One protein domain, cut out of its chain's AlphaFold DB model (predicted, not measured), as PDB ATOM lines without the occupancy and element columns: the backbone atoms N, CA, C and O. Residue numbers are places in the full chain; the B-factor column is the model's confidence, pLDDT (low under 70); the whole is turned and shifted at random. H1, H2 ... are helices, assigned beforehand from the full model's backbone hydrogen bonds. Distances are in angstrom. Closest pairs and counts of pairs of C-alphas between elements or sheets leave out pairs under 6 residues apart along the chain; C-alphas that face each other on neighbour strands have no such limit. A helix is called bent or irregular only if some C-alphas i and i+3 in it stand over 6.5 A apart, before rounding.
ATOM      1  N   ASP A 174      -3.859  48.957 -31.462       91.44
ATOM      2  CA  ASP A 174      -3.147  49.052 -32.748       91.44
ATOM      3  C   ASP A 174      -2.385  50.375 -32.909       91.44
ATOM      4  O   ASP A 174      -1.266  50.407 -33.417       91.44
ATOM      5  N   GLN A 175      -2.947  51.475 -32.397       90.56
ATOM      6  CA  GLN A 175      -2.281  52.775 -32.413       90.56
ATOM      7  C   GLN A 175      -1.033  52.795 -31.519       90.56
ATOM      8  O   GLN A 175      -0.015  53.375 -31.893       90.56
ATOM      9  N   GLN A 176      -1.093  52.181 -30.336       89.19
ATOM     10  CA  GLN A 176       0.075  52.071 -29.459       89.19
ATOM     11  C   GLN A 176       1.127  51.148 -30.070       89.19
ATOM     12  O   GLN A 176       2.305  51.494 -30.054       89.19
ATOM     13  N   LYS A 177       0.708  50.035 -30.681       91.75
ATOM     14  CA  LYS A 177       1.598  49.124 -31.405       91.75
ATOM     15  C   LYS A 177       2.329  49.842 -32.538       91.75
ATOM     16  O   LYS A 177       3.544  49.724 -32.644       91.75
ATOM     17  N   ALA A 178       1.621  50.648 -33.330       94.31
ATOM     18  CA  ALA A 178       2.228  51.451 -34.388       94.31
ATOM     19  C   ALA A 178       3.273  52.441 -33.840       94.31
ATOM     20  O   ALA A 178       4.362  52.551 -34.395       94.31
ATOM     21  N   ARG A 179       2.983  53.110 -32.714       94.56
ATOM     22  CA  ARG A 179       3.938  54.018 -32.049       94.56
ATOM     23  C   ARG A 179       5.175  53.291 -31.518       94.56
ATOM     24  O   ARG A 179       6.283  53.806 -31.646       94.56
ATOM     25  N   ILE A 180       4.992  52.111 -30.926       92.69
ATOM     26  CA  ILE A 180       6.099  51.281 -30.435       92.69
ATOM     27  C   ILE A 180       6.976  50.839 -31.608       92.69
ATOM     28  O   ILE A 180       8.190  50.999 -31.541       92.69
ATOM     29  N   ASN A 181       6.371  50.362 -32.698       94.62
ATOM     30  CA  ASN A 181       7.098  49.947 -33.897       94.62
ATOM     31  C   ASN A 181       7.906  51.101 -34.506       94.62
ATOM     32  O   ASN A 181       9.079  50.919 -34.818       94.62
ATOM     33  N   ASP A 182       7.311  52.290 -34.632       96.56
ATOM     34  CA  ASP A 182       8.005  53.488 -35.118       96.56
ATOM     35  C   ASP A 182       9.209  53.846 -34.229       96.56
ATOM     36  O   ASP A 182      10.313  54.082 -34.722       96.56
ATOM     37  N   THR A 183       9.031  53.797 -32.907       95.50
ATOM     38  CA  THR A 183      10.114  54.057 -31.945       95.50
ATOM     39  C   THR A 183      11.222  53.004 -32.039       95.50
ATOM     40  O   THR A 183      12.402  53.345 -32.002       95.50
ATOM     41  N   LEU A 184      10.858  51.730 -32.202       94.56
ATOM     42  CA  LEU A 184      11.800  50.622 -32.338       94.56
ATOM     43  C   LEU A 184      12.659  50.763 -33.599       94.56
ATOM     44  O   LEU A 184      13.881  50.659 -33.520       94.56
ATOM     45  N   VAL A 185      12.039  51.043 -34.749       94.75
ATOM     46  CA  VAL A 185      12.761  51.235 -36.017       94.75
ATOM     47  C   VAL A 185      13.705  52.432 -35.922       94.75
ATOM     48  O   VAL A 185      14.869  52.320 -36.308       94.75
ATOM     49  N   LYS A 186      13.248  53.549 -35.343       96.12
ATOM     50  CA  LYS A 186      14.089  54.734 -35.110       96.12
ATOM     51  C   LYS A 186      15.283  54.433 -34.210       96.12
ATOM     52  O   LYS A 186      16.376  54.903 -34.498       96.12
ATOM     53  N   PHE A 187      15.095  53.637 -33.159       95.06
ATOM     54  CA  PHE A 187      16.182  53.223 -32.273       95.06
ATOM     55  C   PHE A 187      17.213  52.354 -33.003       95.06
ATOM     56  O   PHE A 187      18.410  52.623 -32.929       95.06
ATOM     57  N   PHE A 188      16.761  51.355 -33.764       94.62
ATOM     58  CA  PHE A 188      17.649  50.488 -34.542       94.62
ATOM     59  C   PHE A 188      18.443  51.259 -35.592       94.62
ATOM     60  O   PHE A 188      19.654  51.083 -35.695       94.62
ATOM     61  N   TYR A 189      17.772  52.144 -36.326       92.62
ATOM     62  CA  TYR A 189      18.413  52.989 -37.324       92.62
ATOM     63  C   TYR A 189      19.387  53.988 -36.684       92.62
ATOM     64  O   TYR A 189      20.548  54.057 -37.078       92.62
ATOM     65  N   GLY A 190      18.949  54.705 -35.645       92.25
ATOM     66  CA  GLY A 190      19.752  55.725 -34.967       92.25
ATOM     67  C   GLY A 190      20.995  55.171 -34.267       92.25
ATOM     68  O   GLY A 190      22.011  55.855 -34.196       92.25
ATOM     69  N   CYS A 191      20.948  53.924 -33.792       91.81
ATOM     70  CA  CYS A 191      22.099  53.247 -33.189       91.81
ATOM     71  C   CYS A 191      22.865  52.341 -34.171       91.81
ATOM     72  O   CYS A 191      23.758  51.615 -33.737       91.81
ATOM     73  N   ASN A 192      22.521  52.356 -35.467       90.25
ATOM     74  CA  ASN A 192      23.114  51.506 -36.505       90.25
ATOM     75  C   ASN A 192      23.148  50.007 -36.127       90.25
ATOM     76  O   ASN A 192      24.151  49.313 -36.305       90.25
ATOM     77  N   MET A 193      22.054  49.508 -35.549       91.62
ATOM     78  CA  MET A 193      21.941  48.112 -35.127       91.62
ATOM     79  C   MET A 193      21.449  47.218 -36.276       91.62
ATOM     80  O   MET A 193      20.498  47.582 -36.975       91.62
ATOM     81  N   PRO A 194      22.015  46.008 -36.453       89.81
ATOM     82  CA  PRO A 194      21.525  45.059 -37.446       89.81
ATOM     83  C   PRO A 194      20.066  44.671 -37.189       89.81
ATOM     84  O   PRO A 194      19.729  44.186 -36.108       89.81
ATOM     85  N   LEU A 195      19.211  44.788 -38.209       88.25
ATOM     86  CA  LEU A 195      17.781  44.478 -38.082       88.25
ATOM     87  C   LEU A 195      17.515  43.030 -37.651       88.25
ATOM     88  O   LEU A 195      16.575  42.787 -36.908       88.25
ATOM     89  N   LYS A 196      18.391  42.083 -38.018       89.75
ATOM     90  CA  LYS A 196      18.310  40.675 -37.583       89.75
ATOM     91  C   LYS A 196      18.299  40.504 -36.057       89.75
ATOM     92  O   LYS A 196      17.858  39.475 -35.558       89.75
ATOM     93  N   MET A 197      18.759  41.498 -35.294       89.75
ATOM     94  CA  MET A 197      18.756  41.434 -33.833       89.75
ATOM     95  C   MET A 197      17.335  41.360 -33.247       89.75
ATOM     96  O   MET A 197      17.183  40.776 -32.177       89.75
ATOM     97  N   VAL A 198      16.288  41.835 -33.941       91.62
ATOM     98  CA  VAL A 198      14.892  41.700 -33.460       91.62
ATOM     99  C   VAL A 198      14.414  40.245 -33.392       91.62
ATOM    100  O   VAL A 198      13.468  39.935 -32.675       91.62
ATOM    101  N   GLU A 199      15.069  39.339 -34.114       90.94
ATOM    102  CA  GLU A 199      14.776  37.902 -34.108       90.94
ATOM    103  C   GLU A 199      15.566  37.165 -33.015       90.94
ATOM    104  O   GLU A 199      15.318  35.994 -32.728       90.94
ATOM    105  N   SER A 200      16.516  37.847 -32.365       93.12
ATOM    106  CA  SER A 200      17.349  37.255 -31.325       93.12
ATOM    107  C   SER A 200      16.540  36.945 -30.072       93.12
ATOM    108  O   SER A 200      15.845  37.800 -29.517       93.12
ATOM    109  N   LYS A 201      16.727  35.736 -29.533       92.75
ATOM    110  CA  LYS A 201      16.160  35.346 -28.236       92.75
ATOM    111  C   LYS A 201      16.598  36.286 -27.106       92.75
ATOM    112  O   LYS A 201      15.813  36.555 -26.204       92.75
ATOM    113  N   LEU A 202      17.824  36.815 -27.163       90.50
ATOM    114  CA  LEU A 202      18.327  37.771 -26.170       90.50
ATOM    115  C   LEU A 202      17.544  39.086 -26.206       90.50
ATOM    116  O   LEU A 202      17.196  39.617 -25.155       90.50
ATOM    117  N   PHE A 203      17.218  39.571 -27.406       92.44
ATOM    118  CA  PHE A 203      16.414  40.775 -27.580       92.44
ATOM    119  C   PHE A 203      15.004  40.582 -27.010       92.44
ATOM    120  O   PHE A 203      14.548  41.394 -26.210       92.44
ATOM    121  N   TRP A 204      14.342  39.465 -27.325       92.19
ATOM    122  CA  TRP A 204      13.022  39.157 -26.763       92.19
ATOM    123  C   TRP A 204      13.042  39.009 -25.241       92.19
ATOM    124  O   TRP A 204      12.156  39.529 -24.566       92.19
ATOM    125  N   ASN A 205      14.066  38.357 -24.686       92.56
ATOM    126  CA  ASN A 205      14.236  38.257 -23.238       92.56
ATOM    127  C   ASN A 205      14.369  39.641 -22.589       92.56
ATOM    128  O   ASN A 205      13.748  39.896 -21.560       92.56
ATOM    129  N   PHE A 206      15.142  40.538 -23.204       92.12
ATOM    130  CA  PHE A 206      15.299  41.913 -22.741       92.12
ATOM    131  C   PHE A 206      13.976  42.689 -22.785       92.12
ATOM    132  O   PHE A 206      13.579  43.261 -21.771       92.12
ATOM    133  N   ILE A 207      13.249  42.651 -23.906       91.19
ATOM    134  CA  ILE A 207      11.947  43.324 -24.043       91.19
ATOM    135  C   ILE A 207      10.940  42.814 -23.005       91.19
ATOM    136  O   ILE A 207      10.266  43.620 -22.368       91.19
ATOM    137  N   ASN A 208      10.881  41.500 -22.779       88.56
ATOM    138  CA  ASN A 208       9.983  40.897 -21.791       88.56
ATOM    139  C   ASN A 208      10.372  41.233 -20.340       88.56
ATOM    140  O   ASN A 208       9.520  41.210 -19.451       88.56
ATOM    141  N   ALA A 209      11.650  41.520 -20.080       88.75
ATOM    142  CA  ALA A 209      12.138  41.890 -18.756       88.75
ATOM    143  C   ALA A 209      11.918  43.378 -18.435       88.75
ATOM    144  O   ALA A 209      11.734  43.734 -17.265       88.75
ATOM    145  N   ILE A 210      11.940  44.253 -19.447       89.50
ATOM    146  CA  ILE A 210      11.771  45.695 -19.252       89.50
ATOM    147  C   ILE A 210      10.369  46.003 -18.735       89.50
ATOM    148  O   ILE A 210       9.351  45.610 -19.300       89.50
ATOM    149  N   ARG A 211      10.324  46.806 -17.670       83.62
ATOM    150  CA  ARG A 211       9.092  47.389 -17.133       83.62
ATOM    151  C   ARG A 211       9.049  48.887 -17.436       83.62
ATOM    152  O   ARG A 211      10.107  49.507 -17.466       83.62
ATOM    153  N   PRO A 212       7.864  49.516 -17.543       82.81
ATOM    154  CA  PRO A 212       7.762  50.960 -17.788       82.81
ATOM    155  C   PRO A 212       8.479  51.848 -16.758       82.81
ATOM    156  O   PRO A 212       8.867  52.963 -17.075       82.81
ATOM    157  N   ALA A 213       8.654  51.363 -15.524       82.25
ATOM    158  CA  ALA A 213       9.376  52.072 -14.465       82.25
ATOM    159  C   ALA A 213      10.902  51.844 -14.489       82.25
ATOM    160  O   ALA A 213      11.616  52.386 -13.645       82.25
ATOM    161  N   TYR A 214      11.412  51.013 -15.400       89.31
ATOM    162  CA  TYR A 214      12.838  50.729 -15.499       89.31
ATOM    163  C   TYR A 214      13.599  51.967 -15.984       89.31
ATOM    164  O   TYR A 214      13.245  52.577 -16.989       89.31
ATOM    165  N   THR A 215      14.668  52.313 -15.268       90.19
ATOM    166  CA  THR A 215      15.604  53.362 -15.677       90.19
ATOM    167  C   THR A 215      16.850  52.689 -16.253       90.19
ATOM    168  O   THR A 215      17.480  51.913 -15.530       90.19
ATOM    169  N   PRO A 216      17.209  52.948 -17.525       88.38
ATOM    170  CA  PRO A 216      18.398  52.366 -18.135       88.38
ATOM    171  C   PRO A 216      19.663  52.677 -17.337       88.38
ATOM    172  O   PRO A 216      19.828  53.782 -16.814       88.38
ATOM    173  N   LEU A 217      20.571  51.706 -17.265       87.56
ATOM    174  CA  LEU A 217      21.870  51.926 -16.644       87.56
ATOM    175  C   LEU A 217      22.712  52.912 -17.458       87.56
ATOM    176  O   LEU A 217      22.650  52.962 -18.686       87.56
ATOM    177  N   SER A 218      23.565  53.659 -16.756       88.56
ATOM    178  CA  SER A 218      24.580  54.484 -17.408       88.56
ATOM    179  C   SER A 218      25.643  53.618 -18.091       88.56
ATOM    180  O   SER A 218      25.962  52.521 -17.627       88.56
ATOM    181  N   ALA A 219      26.260  54.147 -19.151       85.12
ATOM    182  CA  ALA A 219      27.355  53.473 -19.853       85.12
ATOM    183  C   ALA A 219      28.511  53.080 -18.914       85.12
ATOM    184  O   ALA A 219      29.055  51.984 -19.023       85.12
ATOM    185  N   LYS A 220      28.839  53.937 -17.936       83.56
ATOM    186  CA  LYS A 220      29.890  53.677 -16.943       83.56
ATOM    187  C   LYS A 220      29.561  52.482 -16.044       83.56
ATOM    188  O   LYS A 220      30.429  51.651 -15.800       83.56
ATOM    189  N   ALA A 221      28.317  52.390 -15.571       81.44
ATOM    190  CA  ALA A 221      27.874  51.272 -14.738       81.44
ATOM    191  C   ALA A 221      27.874  49.952 -15.528       81.44
ATOM    192  O   ALA A 221      28.354  48.936 -15.030       81.44
ATOM    193  N   MET A 222      27.421  49.985 -16.790       79.81
ATOM    194  CA  MET A 222      27.476  48.814 -17.672       79.81
ATOM    195  C   MET A 222      28.916  48.345 -17.920       79.81
ATOM    196  O   MET A 222      29.190  47.154 -17.812       79.81
ATOM    197  N   SER A 223      29.834  49.273 -18.213       78.62
ATOM    198  CA  SER A 223      31.225  48.948 -18.546       78.62
ATOM    199  C   SER A 223      32.017  48.354 -17.382       78.62
ATOM    200  O   SER A 223      32.902  47.537 -17.619       78.62
ATOM    201  N   ASN A 224      31.749  48.791 -16.151       79.00
ATOM    202  CA  ASN A 224      32.578  48.425 -15.005       79.00
ATOM    203  C   ASN A 224      32.065  47.180 -14.282       79.00
ATOM    204  O   ASN A 224      32.837  46.263 -14.036       79.00
ATOM    205  N   GLU A 225      30.781  47.155 -13.925       75.56
ATOM    206  CA  GLU A 225      30.239  46.126 -13.030       75.56
ATOM    207  C   GLU A 225      29.678  44.955 -13.842       75.56
ATOM    208  O   GLU A 225      30.107  43.814 -13.697       75.56
ATOM    209  N   ILE A 226      28.787  45.244 -14.793       78.00
ATOM    210  CA  ILE A 226      28.034  44.191 -15.487       78.00
ATOM    211  C   ILE A 226      28.882  43.457 -16.521       78.00
ATOM    212  O   ILE A 226      28.819  42.232 -16.597       78.00
ATOM    213  N   LEU A 227      29.676  44.170 -17.328       77.88
ATOM    214  CA  LEU A 227      30.521  43.499 -18.317       77.88
ATOM    215  C   LEU A 227      31.589  42.627 -17.657       77.88
ATOM    216  O   LEU A 227      31.887  41.556 -18.180       77.88
ATOM    217  N   HIS A 228      32.130  43.047 -16.513       78.56
ATOM    218  CA  HIS A 228      33.105  42.258 -15.771       78.56
ATOM    219  C   HIS A 228      32.480  40.963 -15.233       78.56
ATOM    220  O   HIS A 228      33.042  39.879 -15.421       78.56
ATOM    221  N   ASP A 229      31.289  41.055 -14.642       78.88
ATOM    222  CA  ASP A 229      30.578  39.901 -14.092       78.88
ATOM    223  C   ASP A 229      30.100  38.938 -15.186       78.88
ATOM    224  O   ASP A 229      30.313  37.729 -15.071       78.88
ATOM    225  N   LEU A 230      29.556  39.456 -16.294       77.75
ATOM    226  CA  LEU A 230      29.192  38.646 -17.463       77.75
ATOM    227  C   LEU A 230      30.411  37.940 -18.062       77.75
ATOM    228  O   LEU A 230      30.326  36.765 -18.421       77.75
ATOM    229  N   HIS A 231      31.560  38.618 -18.148       69.94
ATOM    230  CA  HIS A 231      32.802  37.989 -18.599       69.94
ATOM    231  C   HIS A 231      33.254  36.874 -17.655       69.94
ATOM    232  O   HIS A 231      33.672  35.811 -18.121       69.94
ATOM    233  N   ALA A 232      33.165  37.090 -16.342       76.31
ATOM    234  CA  ALA A 232      33.521  36.085 -15.348       76.31
ATOM    235  C   ALA A 232      32.566  34.880 -15.382       76.31
ATOM    236  O   ALA A 232      33.005  33.744 -15.198       76.31
ATOM    237  N   GLU A 233      31.275  35.102 -15.630       76.44
ATOM    238  CA  GLU A 233      30.260  34.052 -15.742       76.44
ATOM    239  C   GLU A 233      30.417  33.231 -17.026       76.44
ATOM    240  O   GLU A 233      30.499  32.003 -16.970       76.44
ATOM    241  N   LEU A 234      30.575  33.890 -18.176       67.88
ATOM    242  CA  LEU A 234      30.872  33.210 -19.439       67.88
ATOM    243  C   LEU A 234      32.210  32.463 -19.368       67.88
ATOM    244  O   LEU A 234      32.318  31.346 -19.874       67.88
ATOM    245  N   GLY A 235      33.200  33.017 -18.662       60.47
ATOM    246  CA  GLY A 235      34.478  32.365 -18.377       60.47
ATOM    247  C   GLY A 235      34.358  31.034 -17.624       60.47
ATOM    248  O   GLY A 235      35.201  30.157 -17.800       60.47
ATOM    249  N   LYS A 236      33.296  30.826 -16.833       67.88
ATOM    250  CA  LYS A 236      33.050  29.557 -16.118       67.88
ATOM    251  C   LYS A 236      32.479  28.469 -17.026       67.88
ATOM    252  O   LYS A 236      32.739  27.292 -16.795       67.88
ATOM    253  N   HIS A 237      31.744  28.853 -18.068       55.28
ATOM    254  CA  HIS A 237      31.198  27.937 -19.075       55.28
ATOM    255  C   HIS A 237      32.117  27.766 -20.297       55.28
ATOM    256  O   HIS A 237      31.833  26.954 -21.170       55.28
ATOM    257  N   GLN A 238      33.256  28.465 -20.345       46.41
ATOM    258  CA  GLN A 238      34.212  28.430 -21.459       46.41
ATOM    259  C   GLN A 238      34.913  27.082 -21.690       46.41
ATOM    260  O   GLN A 238      35.606  26.927 -22.693       46.41
ATOM    261  N   SER A 239      34.730  26.084 -20.821       50.72
ATOM    262  CA  SER A 239      35.225  24.720 -21.056       50.72
ATOM    263  C   SER A 239      34.511  23.993 -22.205       50.72
ATOM    264  O   SER A 239      34.959  22.916 -22.588       50.72
ATOM    265  N   THR A 240      33.417  24.541 -22.747       49.31
ATOM    266  CA  THR A 240      32.682  23.960 -23.887       49.31
ATOM    267  C   THR A 240      33.012  24.592 -25.241       49.31
ATOM    268  O   THR A 240      32.561  24.076 -26.262       49.31
ATOM    269  N   PHE A 241      33.797  25.674 -25.286       46.25
ATOM    270  CA  PHE A 241      34.191  26.308 -26.546       46.25
ATOM    271  C   PHE A 241      35.493  25.690 -27.065       46.25
ATOM    272  O   PHE A 241      36.499  25.612 -26.354       46.25
TER     273      PHE A 241
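AT A GLANCE: This is residues 174 to 241 of the 282 residues of an uncharacterized protein of Lasius niger (UniProt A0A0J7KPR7). The model is an open, elongated string of four helices with no packed core: a long helix, H1, at one end, a longer one, H4, at the other, and two short helices, H2 and H3, between them. Much of H1 and H4 stands free. The printed part has 68 residues, with named helices in the order H1, H2, H3, H4, no named strand, and the class all helix. It is loose, with a radius of gyration of the C-alphas of 15.5 A, and spans 47 by 26 by 22 A.

IN THESE COORDINATES: H1 runs over residues 174 to 190, 24.0 A from C-alpha 174 at (-3.147, 49.052, -32.748) to C-alpha 190. H2 holds residues 195 to 199 and is 8.3 A long; it is neither bent nor irregular, but only just: C-alphas 195 and 198 are 6.1 A apart. H3 holds residues 201 to 209 and is 12.2 A long. H4, residues 219 to 240, is 30.3 A long and ends with C-alpha 240 at (32.682, 23.960, -23.887). It has a kink of 33 degrees near residue 227 and is irregular, with C-alphas 236 and 239 7.2 A apart.

HOW THE PARTS SIT: H1 and H2 are close but not clearly touching; their closest C-alphas, of Phe 188 and Leu 195, are 7.0 A apart. H2 and H3 are also close but not clearly touching, the closest C-alphas being those of Met 197 and Phe 203, 6.7 A apart. H1 and H3 are apart, and H4 is apart from H1, H2 and H3. In H1 and H3 every O i to N i+4 pair is within hydrogen-bond range; in H4 12 of 18 are, and in H2 0 of 1, beside 2 of 2 O i to N i+3 pairs.

THE WHOLE: The C-alphas farthest apart, of Gln 175 and Ser 239, are 48.2 A apart. The printed part has no cut. The links H1 to H2 and H2 to H3 are tight, and H3 to H4 is short. Mean pLDDT of the printed part is 84.2, with residues 231 and 234 to 241 under 70.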